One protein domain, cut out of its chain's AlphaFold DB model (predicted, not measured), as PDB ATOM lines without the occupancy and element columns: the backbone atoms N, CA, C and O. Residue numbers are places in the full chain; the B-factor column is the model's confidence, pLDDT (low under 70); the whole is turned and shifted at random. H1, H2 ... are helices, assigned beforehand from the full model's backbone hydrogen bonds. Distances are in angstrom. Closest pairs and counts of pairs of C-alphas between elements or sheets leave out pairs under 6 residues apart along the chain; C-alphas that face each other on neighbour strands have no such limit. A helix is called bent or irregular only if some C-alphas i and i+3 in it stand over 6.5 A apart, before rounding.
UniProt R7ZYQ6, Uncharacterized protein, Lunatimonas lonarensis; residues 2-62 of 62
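What this domain is: This is residues 2 to 62 of the 62 residues of an uncharacterized protein of Lunatimonas lonarensis (UniProt R7ZYQ6). With little regular structure, the model is one long helix, H1, with a long loop stretch at each end: residues 2 to 20 make a loose loop off to one side of its first end, and residues 38 to 54 loop out from its last end and fold back to a short helix, H2, set crosswise near the second half of H1. The printed part has 61 residues with two named helices, H1 then H2, and no named strand; its class is all helix, though under half of the residues are in named elements. It is loose, with a radius of gyration of the C-alphas of 14.0 A and spans of 35 by 25 by 21 A.

How they stand to each other: H1, residues 21 to 37, and H2, residues 55 to 61, are close but not clearly touching; their closest C-alphas, those of Thr 32 and Ile 60, are 6.3 A apart. Their lines are about perpendicular, at 76 degrees. In H1 every O i to N i+4 pair is within hydrogen-bond range; in H2 0 of 3 are, beside 2 of 4 O i to N i+3 pairs.

Where its parts are: H1 runs 24.4 A from C-alpha 21 at (-17.639, -4.638, -27.635) to C-alpha 37. H2 ends with C-alpha 61 at (-14.726, 12.538, -22.596) and is irregular: C-alphas 56 and 59 are 7.7 A apart.

The domain as a whole: The C-alphas farthest apart, of Gln 13 and Pro 44, are separated by 37.4 A. The printed part has no cut, the link from H1 to H2 is long, with 17 residues, and residue 62 alone has a pLDDT under 70.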
ATOM      1  N   GLN A   2     -22.903  -1.531 -19.661       95.25
ATOM      2  CA  GLN A   2     -23.665  -2.765 -19.884       95.25
ATOM      3  C   GLN A   2     -24.289  -2.714 -21.286       95.25
ATOM      4  O   GLN A   2     -24.527  -1.618 -21.796       95.25
ATOM      5  N   LEU A   3     -24.526  -3.872 -21.901       97.62
ATOM      6  CA  LEU A   3     -25.186  -3.999 -23.203       97.62
ATOM      7  C   LEU A   3     -26.193  -5.150 -23.149       97.62
ATOM      8  O   LEU A   3     -25.816  -6.257 -22.781       97.62
ATOM      9  N   TYR A   4     -27.437  -4.895 -23.552       97.94
ATOM     10  CA  TYR A   4     -28.532  -5.868 -23.513       97.94
ATOM     11  C   TYR A   4     -29.276  -5.908 -24.846       97.94
ATOM     12  O   TYR A   4     -29.474  -4.872 -25.487       97.94
ATOM     13  N   HIS A   5     -29.724  -7.098 -25.249       97.56
ATOM     14  CA  HIS A   5     -30.579  -7.272 -26.420       97.56
ATOM     15  C   HIS A   5     -32.049  -7.384 -25.996       97.56
ATOM     16  O   HIS A   5     -32.582  -8.477 -25.834       97.56
ATOM     17  N   LEU A   6     -32.743  -6.253 -25.872       97.06
ATOM     18  CA  LEU A   6     -34.111  -6.206 -25.325       97.06
ATOM     19  C   LEU A   6     -35.164  -6.998 -26.125       97.06
ATOM     20  O   LEU A   6     -36.222  -7.315 -25.589       97.06
ATOM     21  N   GLY A   7     -34.906  -7.319 -27.398       97.69
ATOM     22  CA  GLY A   7     -35.796  -8.172 -28.198       97.69
ATOM     23  C   GLY A   7     -35.718  -9.664 -27.850       97.69
ATOM     24  O   GLY A   7     -36.642 -10.405 -28.171       97.69
ATOM     25  N   GLU A   8     -34.636 -10.091 -27.196       97.31
ATOM     26  CA  GLU A   8     -34.382 -11.488 -26.801       97.31
ATOM     27  C   GLU A   8     -34.368 -11.636 -25.275       97.31
ATOM     28  O   GLU A   8     -34.900 -12.605 -24.742       97.31
ATOM     29  N   ASP A   9     -33.850 -10.626 -24.574       97.50
ATOM     30  CA  ASP A   9     -33.800 -10.529 -23.121       97.50
ATOM     31  C   ASP A   9     -34.401  -9.194 -22.627       97.50
ATOM     32  O   ASP A   9     -33.679  -8.249 -22.296       97.50
ATOM     33  N   PRO A  10     -35.742  -9.086 -22.554       97.06
ATOM     34  CA  PRO A  10     -36.418  -7.908 -22.004       97.06
ATOM     35  C   PRO A  10     -36.144  -7.671 -20.511       97.06
ATOM     36  O   PRO A  10     -36.464  -6.601 -20.003       97.06
ATOM     37  N   GLY A  11     -35.634  -8.682 -19.798       97.81
ATOM     38  CA  GLY A  11     -35.346  -8.622 -18.365       97.81
ATOM     39  C   GLY A  11     -33.935  -8.143 -18.026       97.81
ATOM     40  O   GLY A  11     -33.621  -8.076 -16.841       97.81
ATOM     41  N   GLU A  12     -33.102  -7.840 -19.031       97.69
ATOM     42  CA  GLU A  12     -31.724  -7.347 -18.862       97.69
ATOM     43  C   GLU A  12     -30.848  -8.264 -17.980       97.69
ATOM     44  O   GLU A  12     -30.044  -7.821 -17.154       97.69
ATOM     45  N   GLN A  13     -31.015  -9.575 -18.136       97.56
ATOM     46  CA  GLN A  13     -30.312 -10.603 -17.374       97.56
ATOM     47  C   GLN A  13     -28.941 -10.945 -17.973       97.56
ATOM     48  O   GLN A  13     -28.003 -11.227 -17.221       97.56
ATOM     49  N   GLU A  14     -28.796 -10.906 -19.299       97.88
ATOM     50  CA  GLU A  14     -27.562 -11.267 -20.000       97.88
ATOM     51  C   GLU A  14     -26.815 -10.031 -20.512       97.88
ATOM     52  O   GLU A  14     -27.182  -9.405 -21.504       97.88
ATOM     53  N   ASN A  15     -25.710  -9.686 -19.847       97.75
ATOM     54  CA  ASN A  15     -24.867  -8.571 -20.268       97.75
ATOM     55  C   ASN A  15     -23.899  -8.987 -21.391       97.75
ATOM     56  O   ASN A  15     -22.904  -9.672 -21.146       97.75
ATOM     57  N   LEU A  16     -24.139  -8.477 -22.596       97.62
ATOM     58  CA  LEU A  16     -23.393  -8.771 -23.824       97.62
ATOM     59  C   LEU A  16     -22.152  -7.887 -24.029       97.62
ATOM     60  O   LEU A  16     -21.503  -7.953 -25.067       97.62
ATOM     61  N   ILE A  17     -21.785  -7.034 -23.069       97.12
ATOM     62  CA  ILE A  17     -20.705  -6.053 -23.278       97.12
ATOM     63  C   ILE A  17     -19.347  -6.682 -23.627       97.12
ATOM     64  O   ILE A  17     -18.571  -6.101 -24.384       97.12
ATOM     65  N   ALA A  18     -19.051  -7.859 -23.072       97.19
ATOM     66  CA  ALA A  18     -17.790  -8.555 -23.311       97.19
ATOM     67  C   ALA A  18     -17.776  -9.301 -24.655       97.19
ATOM     68  O   ALA A  18     -16.718  -9.419 -25.271       97.19
ATOM     69  N   SER A  19     -18.933  -9.801 -25.100       97.31
ATOM     70  CA  SER A  19     -19.091 -10.522 -26.367       97.31
ATOM     71  C   SER A  19     -19.284  -9.584 -27.561       97.31
ATOM     72  O   SER A  19     -18.826  -9.907 -28.652       97.31
ATOM     73  N   GLU A  20     -19.877  -8.405 -27.352       97.38
ATOM     74  CA  GLU A  20     -20.226  -7.437 -28.403       97.38
ATOM     75  C   GLU A  20     -19.613  -6.031 -28.167       97.38
ATOM     76  O   GLU A  20     -20.320  -5.013 -28.169       97.38
ATOM     77  N   PRO A  21     -18.281  -5.909 -27.988       96.50
ATOM     78  CA  PRO A  21     -17.639  -4.638 -27.635       96.50
ATOM     79  C   PRO A  21     -17.762  -3.574 -28.736       96.50
ATOM     80  O   PRO A  21     -17.865  -2.383 -28.447       96.50
ATOM     81  N   ASN A  22     -17.794  -3.986 -30.007       97.44
ATOM     82  CA  ASN A  22     -17.964  -3.063 -31.132       97.44
ATOM     83  C   ASN A  22     -19.351  -2.412 -31.116       97.44
ATOM     84  O   ASN A  22     -19.458  -1.199 -31.299       97.44
ATOM     85  N   ARG A  23     -20.399  -3.198 -30.839       97.00
ATOM     86  CA  ARG A  23     -21.769  -2.690 -30.730       97.00
ATOM     87  C   ARG A  23     -21.921  -1.762 -29.529       97.00
ATOM     88  O   ARG A  23     -22.552  -0.714 -29.646       97.00
ATOM     89  N   ALA A  24     -21.291  -2.101 -28.403       96.31
ATOM     90  CA  ALA A  24     -21.262  -1.231 -27.231       96.31
ATOM     91  C   ALA A  24     -20.604   0.128 -27.542       96.31
ATOM     92  O   ALA A  24     -21.148   1.171 -27.183       96.31
ATOM     93  N   ASN A  25     -19.477   0.130 -28.259       95.12
ATOM     94  CA  ASN A  25     -18.781   1.359 -28.649       95.12
ATOM     95  C   ASN A  25     -19.584   2.211 -29.642       95.12
ATOM     96  O   ASN A  25     -19.600   3.436 -29.529       95.12
ATOM     97  N   GLU A  26     -20.262   1.582 -30.603       96.62
ATOM     98  CA  GLU A  26     -21.142   2.281 -31.543       96.62
ATOM     99  C   GLU A  26     -22.281   3.000 -30.810       96.62
ATOM    100  O   GLU A  26     -22.465   4.202 -30.999       96.62
ATOM    101  N   LEU A  27     -22.978   2.291 -29.916       96.44
ATOM    102  CA  LEU A  27     -24.066   2.861 -29.123       96.44
ATOM    103  C   LEU A  27     -23.565   3.935 -28.146       96.44
ATOM    104  O   LEU A  27     -24.227   4.962 -27.996       96.44
ATOM    105  N   LYS A  28     -22.382   3.753 -27.532       94.56
ATOM    106  CA  LYS A  28     -21.731   4.789 -26.704       94.56
ATOM    107  C   LYS A  28     -21.520   6.062 -27.524       94.56
ATOM    108  O   LYS A  28     -21.902   7.140 -27.080       94.56
ATOM    109  N   ARG A  29     -20.953   5.944 -28.729       94.88
ATOM    110  CA  ARG A  29     -20.707   7.085 -29.622       94.88
ATOM    111  C   ARG A  29     -22.006   7.787 -30.012       94.88
ATOM    112  O   ARG A  29     -22.065   9.011 -29.958       94.88
ATOM    113  N   GLU A  30     -23.034   7.035 -30.398       95.62
ATOM    114  CA  GLU A  30     -24.342   7.612 -30.726       95.62
ATOM    115  C   GLU A  30     -24.937   8.365 -29.534       95.62
ATOM    116  O   GLU A  30     -25.347   9.515 -29.681       95.62
ATOM    117  N   LEU A  31     -24.910   7.768 -28.340       94.44
ATOM    118  CA  LEU A  31     -25.381   8.406 -27.115       94.44
ATOM    119  C   LEU A  31     -24.619   9.707 -26.815       94.44
ATOM    120  O   LEU A  31     -25.251  10.722 -26.517       94.44
ATOM    121  N   THR A  32     -23.288   9.705 -26.939       93.38
ATOM    122  CA  THR A  32     -22.456  10.907 -26.771       93.38
ATOM    123  C   THR A  32     -22.894  12.029 -27.711       93.38
ATOM    124  O   THR A  32     -23.043  13.172 -27.279       93.38
ATOM    125  N   GLU A  33     -23.144  11.718 -28.983       93.38
ATOM    126  CA  GLU A  33     -23.605  12.706 -29.961       93.38
ATOM    127  C   GLU A  33     -24.988  13.268 -29.615       93.38
ATOM    128  O   GLU A  33     -25.212  14.472 -29.744       93.38
ATOM    129  N   LEU A  34     -25.913  12.428 -29.141       93.62
ATOM    130  CA  LEU A  34     -27.239  12.881 -28.710       93.62
ATOM    131  C   LEU A  34     -27.153  13.839 -27.518       93.62
ATOM    132  O   LEU A  34     -27.841  14.863 -27.503       93.62
ATOM    133  N   ILE A  35     -26.288  13.528 -26.548       92.31
ATOM    134  CA  ILE A  35     -26.055  14.377 -25.377       92.31
ATOM    135  C   ILE A  35     -25.457  15.717 -25.811       92.31
ATOM    136  O   ILE A  35     -25.985  16.757 -25.421       92.31
ATOM    137  N   LYS A  36     -24.424  15.711 -26.664       90.88
ATOM    138  CA  LYS A  36     -23.771  16.936 -27.164       90.88
ATOM    139  C   LYS A  36     -24.722  17.832 -27.956       90.88
ATOM    140  O   LYS A  36     -24.688  19.045 -27.792       90.88
ATOM    141  N   LYS A  37     -25.606  17.242 -28.766       93.88
ATOM    142  CA  LYS A  37     -26.633  17.980 -29.525       93.88
ATOM    143  C   LYS A  37     -27.799  18.469 -28.660       93.88
ATOM    144  O   LYS A  37     -28.602  19.276 -29.129       93.88
ATOM    145  N   GLY A  38     -27.943  17.914 -27.456       93.94
ATOM    146  CA  GLY A  38     -29.066  18.134 -26.544       93.94
ATOM    147  C   GLY A  38     -30.418  17.645 -27.061       93.94
ATOM    148  O   GLY A  38     -31.465  18.064 -26.573       93.94
ATOM    149  N   ARG A  39     -30.433  16.778 -28.080       93.81
ATOM    150  CA  ARG A  39     -31.675  16.260 -28.671       93.81
ATOM    151  C   ARG A  39     -31.474  14.954 -29.425       93.81
ATOM    152  O   ARG A  39     -30.454  14.744 -30.070       93.81
ATOM    153  N   SER A  40     -32.523  14.132 -29.428       93.88
ATOM    154  CA  SER A  40     -32.618  12.875 -30.189       93.88
ATOM    155  C   SER A  40     -33.349  12.995 -31.529       93.88
ATOM    156  O   SER A  40     -33.438  12.026 -32.278       93.88
ATOM    157  N   THR A  41     -33.881  14.175 -31.849       93.19
ATOM    158  CA  THR A  41     -34.665  14.422 -33.070       93.19
ATOM    159  C   THR A  41     -33.938  15.369 -34.027       93.19
ATOM    160  O   THR A  41     -33.113  16.161 -33.570       93.19
ATOM    161  N   PRO A  42     -34.245  15.362 -35.338       93.25
ATOM    162  CA  PRO A  42     -33.637  16.290 -36.292       93.25
ATOM    163  C   PRO A  42     -33.930  17.764 -35.984       93.25
ATOM    164  O   PRO A  42     -35.070  18.137 -35.701       93.25
ATOM    165  N   GLY A  43     -32.912  18.615 -36.103       94.12
ATOM    166  CA  GLY A  43     -33.015  20.070 -35.999       94.12
ATOM    167  C   GLY A  43     -31.764  20.692 -35.372       94.12
ATOM    168  O   GLY A  43     -30.779  19.983 -35.167       94.12
ATOM    169  N   PRO A  44     -31.788  22.004 -35.078       95.25
ATOM    170  CA  PRO A  44     -30.667  22.689 -34.439       95.25
ATOM    171  C   PRO A  44     -30.359  22.109 -33.058       95.25
ATOM    172  O   PRO A  44     -31.278  21.637 -32.377       95.25
ATOM    173  N   GLU A  45     -29.089  22.178 -32.665       94.75
ATOM    174  CA  GLU A  45     -28.622  21.832 -31.320       94.75
ATOM    175  C   GLU A  45     -29.323  22.689 -30.262       94.75
ATOM    176  O   GLU A  45     -29.638  23.862 -30.494       94.75
ATOM    177  N   VAL A  46     -29.580  22.090 -29.103       92.88
ATOM    178  CA  VAL A  46     -30.189  22.758 -27.948       92.88
ATOM    179  C   VAL A  46     -29.381  22.449 -26.695       92.88
ATOM    180  O   VAL A  46     -28.663  21.456 -26.629       92.88
ATOM    181  N   THR A  47     -29.471  23.313 -25.691       92.19
ATOM    182  CA  THR A  47     -28.772  23.115 -24.418       92.19
ATOM    183  C   THR A  47     -29.586  22.185 -23.521       92.19
ATOM    184  O   THR A  47     -30.776  22.419 -23.325       92.19
ATOM    185  N   ASN A  48     -28.948  21.147 -22.971       90.44
ATOM    186  CA  ASN A  48     -29.549  20.340 -21.905       90.44
ATOM    187  C   ASN A  48     -29.642  21.160 -20.612       90.44
ATOM    188  O   ASN A  48     -28.750  21.954 -20.313       90.44
ATOM    189  N   ASP A  49     -30.681  20.925 -19.816       89.88
ATOM    190  CA  ASP A  49     -30.793  21.532 -18.491       89.88
ATOM    191  C   ASP A  49     -29.726  20.986 -17.526       89.88
ATOM    192  O   ASP A  49     -29.381  19.804 -17.545       89.88
ATOM    193  N   GLY A  50     -29.248  21.841 -16.619       86.25
ATOM    194  CA  GLY A  50     -28.301  21.463 -15.570       86.25
ATOM    195  C   GLY A  50     -26.831  21.644 -15.958       86.25
ATOM    196  O   GLY A  50     -26.476  22.532 -16.731       86.25
ATOM    197  N   LEU A  51     -25.951  20.856 -15.332       83.31
ATOM    198  CA  LEU A  51     -24.514  20.925 -15.596       83.31
ATOM    199  C   LEU A  51     -24.186  20.281 -16.952       83.31
ATOM    200  O   LEU A  51     -24.715  19.210 -17.236       83.31
ATOM    201  N   PRO A  52     -23.260  20.858 -17.745       77.50
ATOM    202  CA  PRO A  52     -22.842  20.276 -19.023       77.50
ATOM    203  C   PRO A  52     -22.323  18.835 -18.908       77.50
ATOM    204  O   PRO A  52     -22.553  18.025 -19.798       77.50
ATOM    205  N   VAL A  53     -21.648  18.517 -17.798       80.56
ATOM    206  CA  VAL A  53     -21.201  17.166 -17.441       80.56
ATOM    207  C   VAL A  53     -21.613  16.920 -15.994       80.56
ATOM    208  O   VAL A  53     -21.098  17.559 -15.075       80.56
ATOM    209  N   TRP A  54     -22.582  16.033 -15.784       86.44
ATOM    210  CA  TRP A  54     -22.968  15.557 -14.454       86.44
ATOM    211  C   TRP A  54     -22.256  14.237 -14.130       86.44
ATOM    212  O   TRP A  54     -21.690  13.610 -15.018       86.44
ATOM    213  N   GLN A  55     -22.278  13.799 -12.868       85.75
ATOM    214  CA  GLN A  55     -21.489  12.653 -12.376       85.75
ATOM    215  C   GLN A  55     -21.653  11.380 -13.228       85.75
ATOM    216  O   GLN A  55     -20.699  10.664 -13.503       85.75
ATOM    217  N   GLN A  56     -22.861  11.102 -13.713       85.38
ATOM    218  CA  GLN A  56     -23.136   9.938 -14.555       85.38
ATOM    219  C   GLN A  56     -22.589  10.058 -15.991       85.38
ATOM    220  O   GLN A  56     -22.702   9.089 -16.735       85.38
ATOM    221  N   LEU A  57     -22.022  11.203 -16.385       88.31
ATOM    222  CA  LEU A  57     -21.385  11.457 -17.684       88.31
ATOM    223  C   LEU A  57     -19.857  11.542 -17.612       88.31
ATOM    224  O   LEU A  57     -19.242  11.933 -18.594       88.31
ATOM    225  N   GLU A  58     -19.218  11.157 -16.505       87.69
ATOM    226  CA  GLU A  58     -17.745  11.185 -16.393       87.69
ATOM    227  C   GLU A  58     -17.025  10.448 -17.545       87.69
ATOM    228  O   GLU A  58     -15.922  10.821 -17.918       87.69
ATOM    229  N   TRP A  59     -17.678   9.462 -18.168       87.69
ATOM    230  CA  TRP A  59     -17.168   8.675 -19.298       87.69
ATOM    231  C   TRP A  59     -17.273   9.357 -20.673       87.69
ATOM    232  O   TRP A  59     -16.849   8.766 -21.671       87.69
ATOM    233  N   ILE A  60     -17.923  10.524 -20.778       87.00
ATOM    234  CA  ILE A  60     -18.280  11.138 -22.072       87.00
ATOM    235  C   ILE A  60     -17.075  11.736 -22.813       87.00
ATOM    236  O   ILE A  60     -17.132  11.914 -24.031       87.00
ATOM    237  N   GLU A  61     -15.996  12.012 -22.080       75.94
ATOM    238  CA  GLU A  61     -14.726  12.538 -22.596       75.94
ATOM    239  C   GLU A  61     -13.674  11.433 -22.854       75.94
ATOM    240  O   GLU A  61     -12.597  11.744 -23.363       75.94
ATOM    241  N   ASP A  62     -13.987  10.164 -22.534       63.69
ATOM    242  CA  ASP A  62     -13.175   8.968 -22.852       63.69
ATOM    243  C   ASP A  62     -13.415   8.465 -24.287       63.69
ATOM    244  O   ASP A  62     -12.425   8.290 -25.033       63.69
TER     245      ASP A  62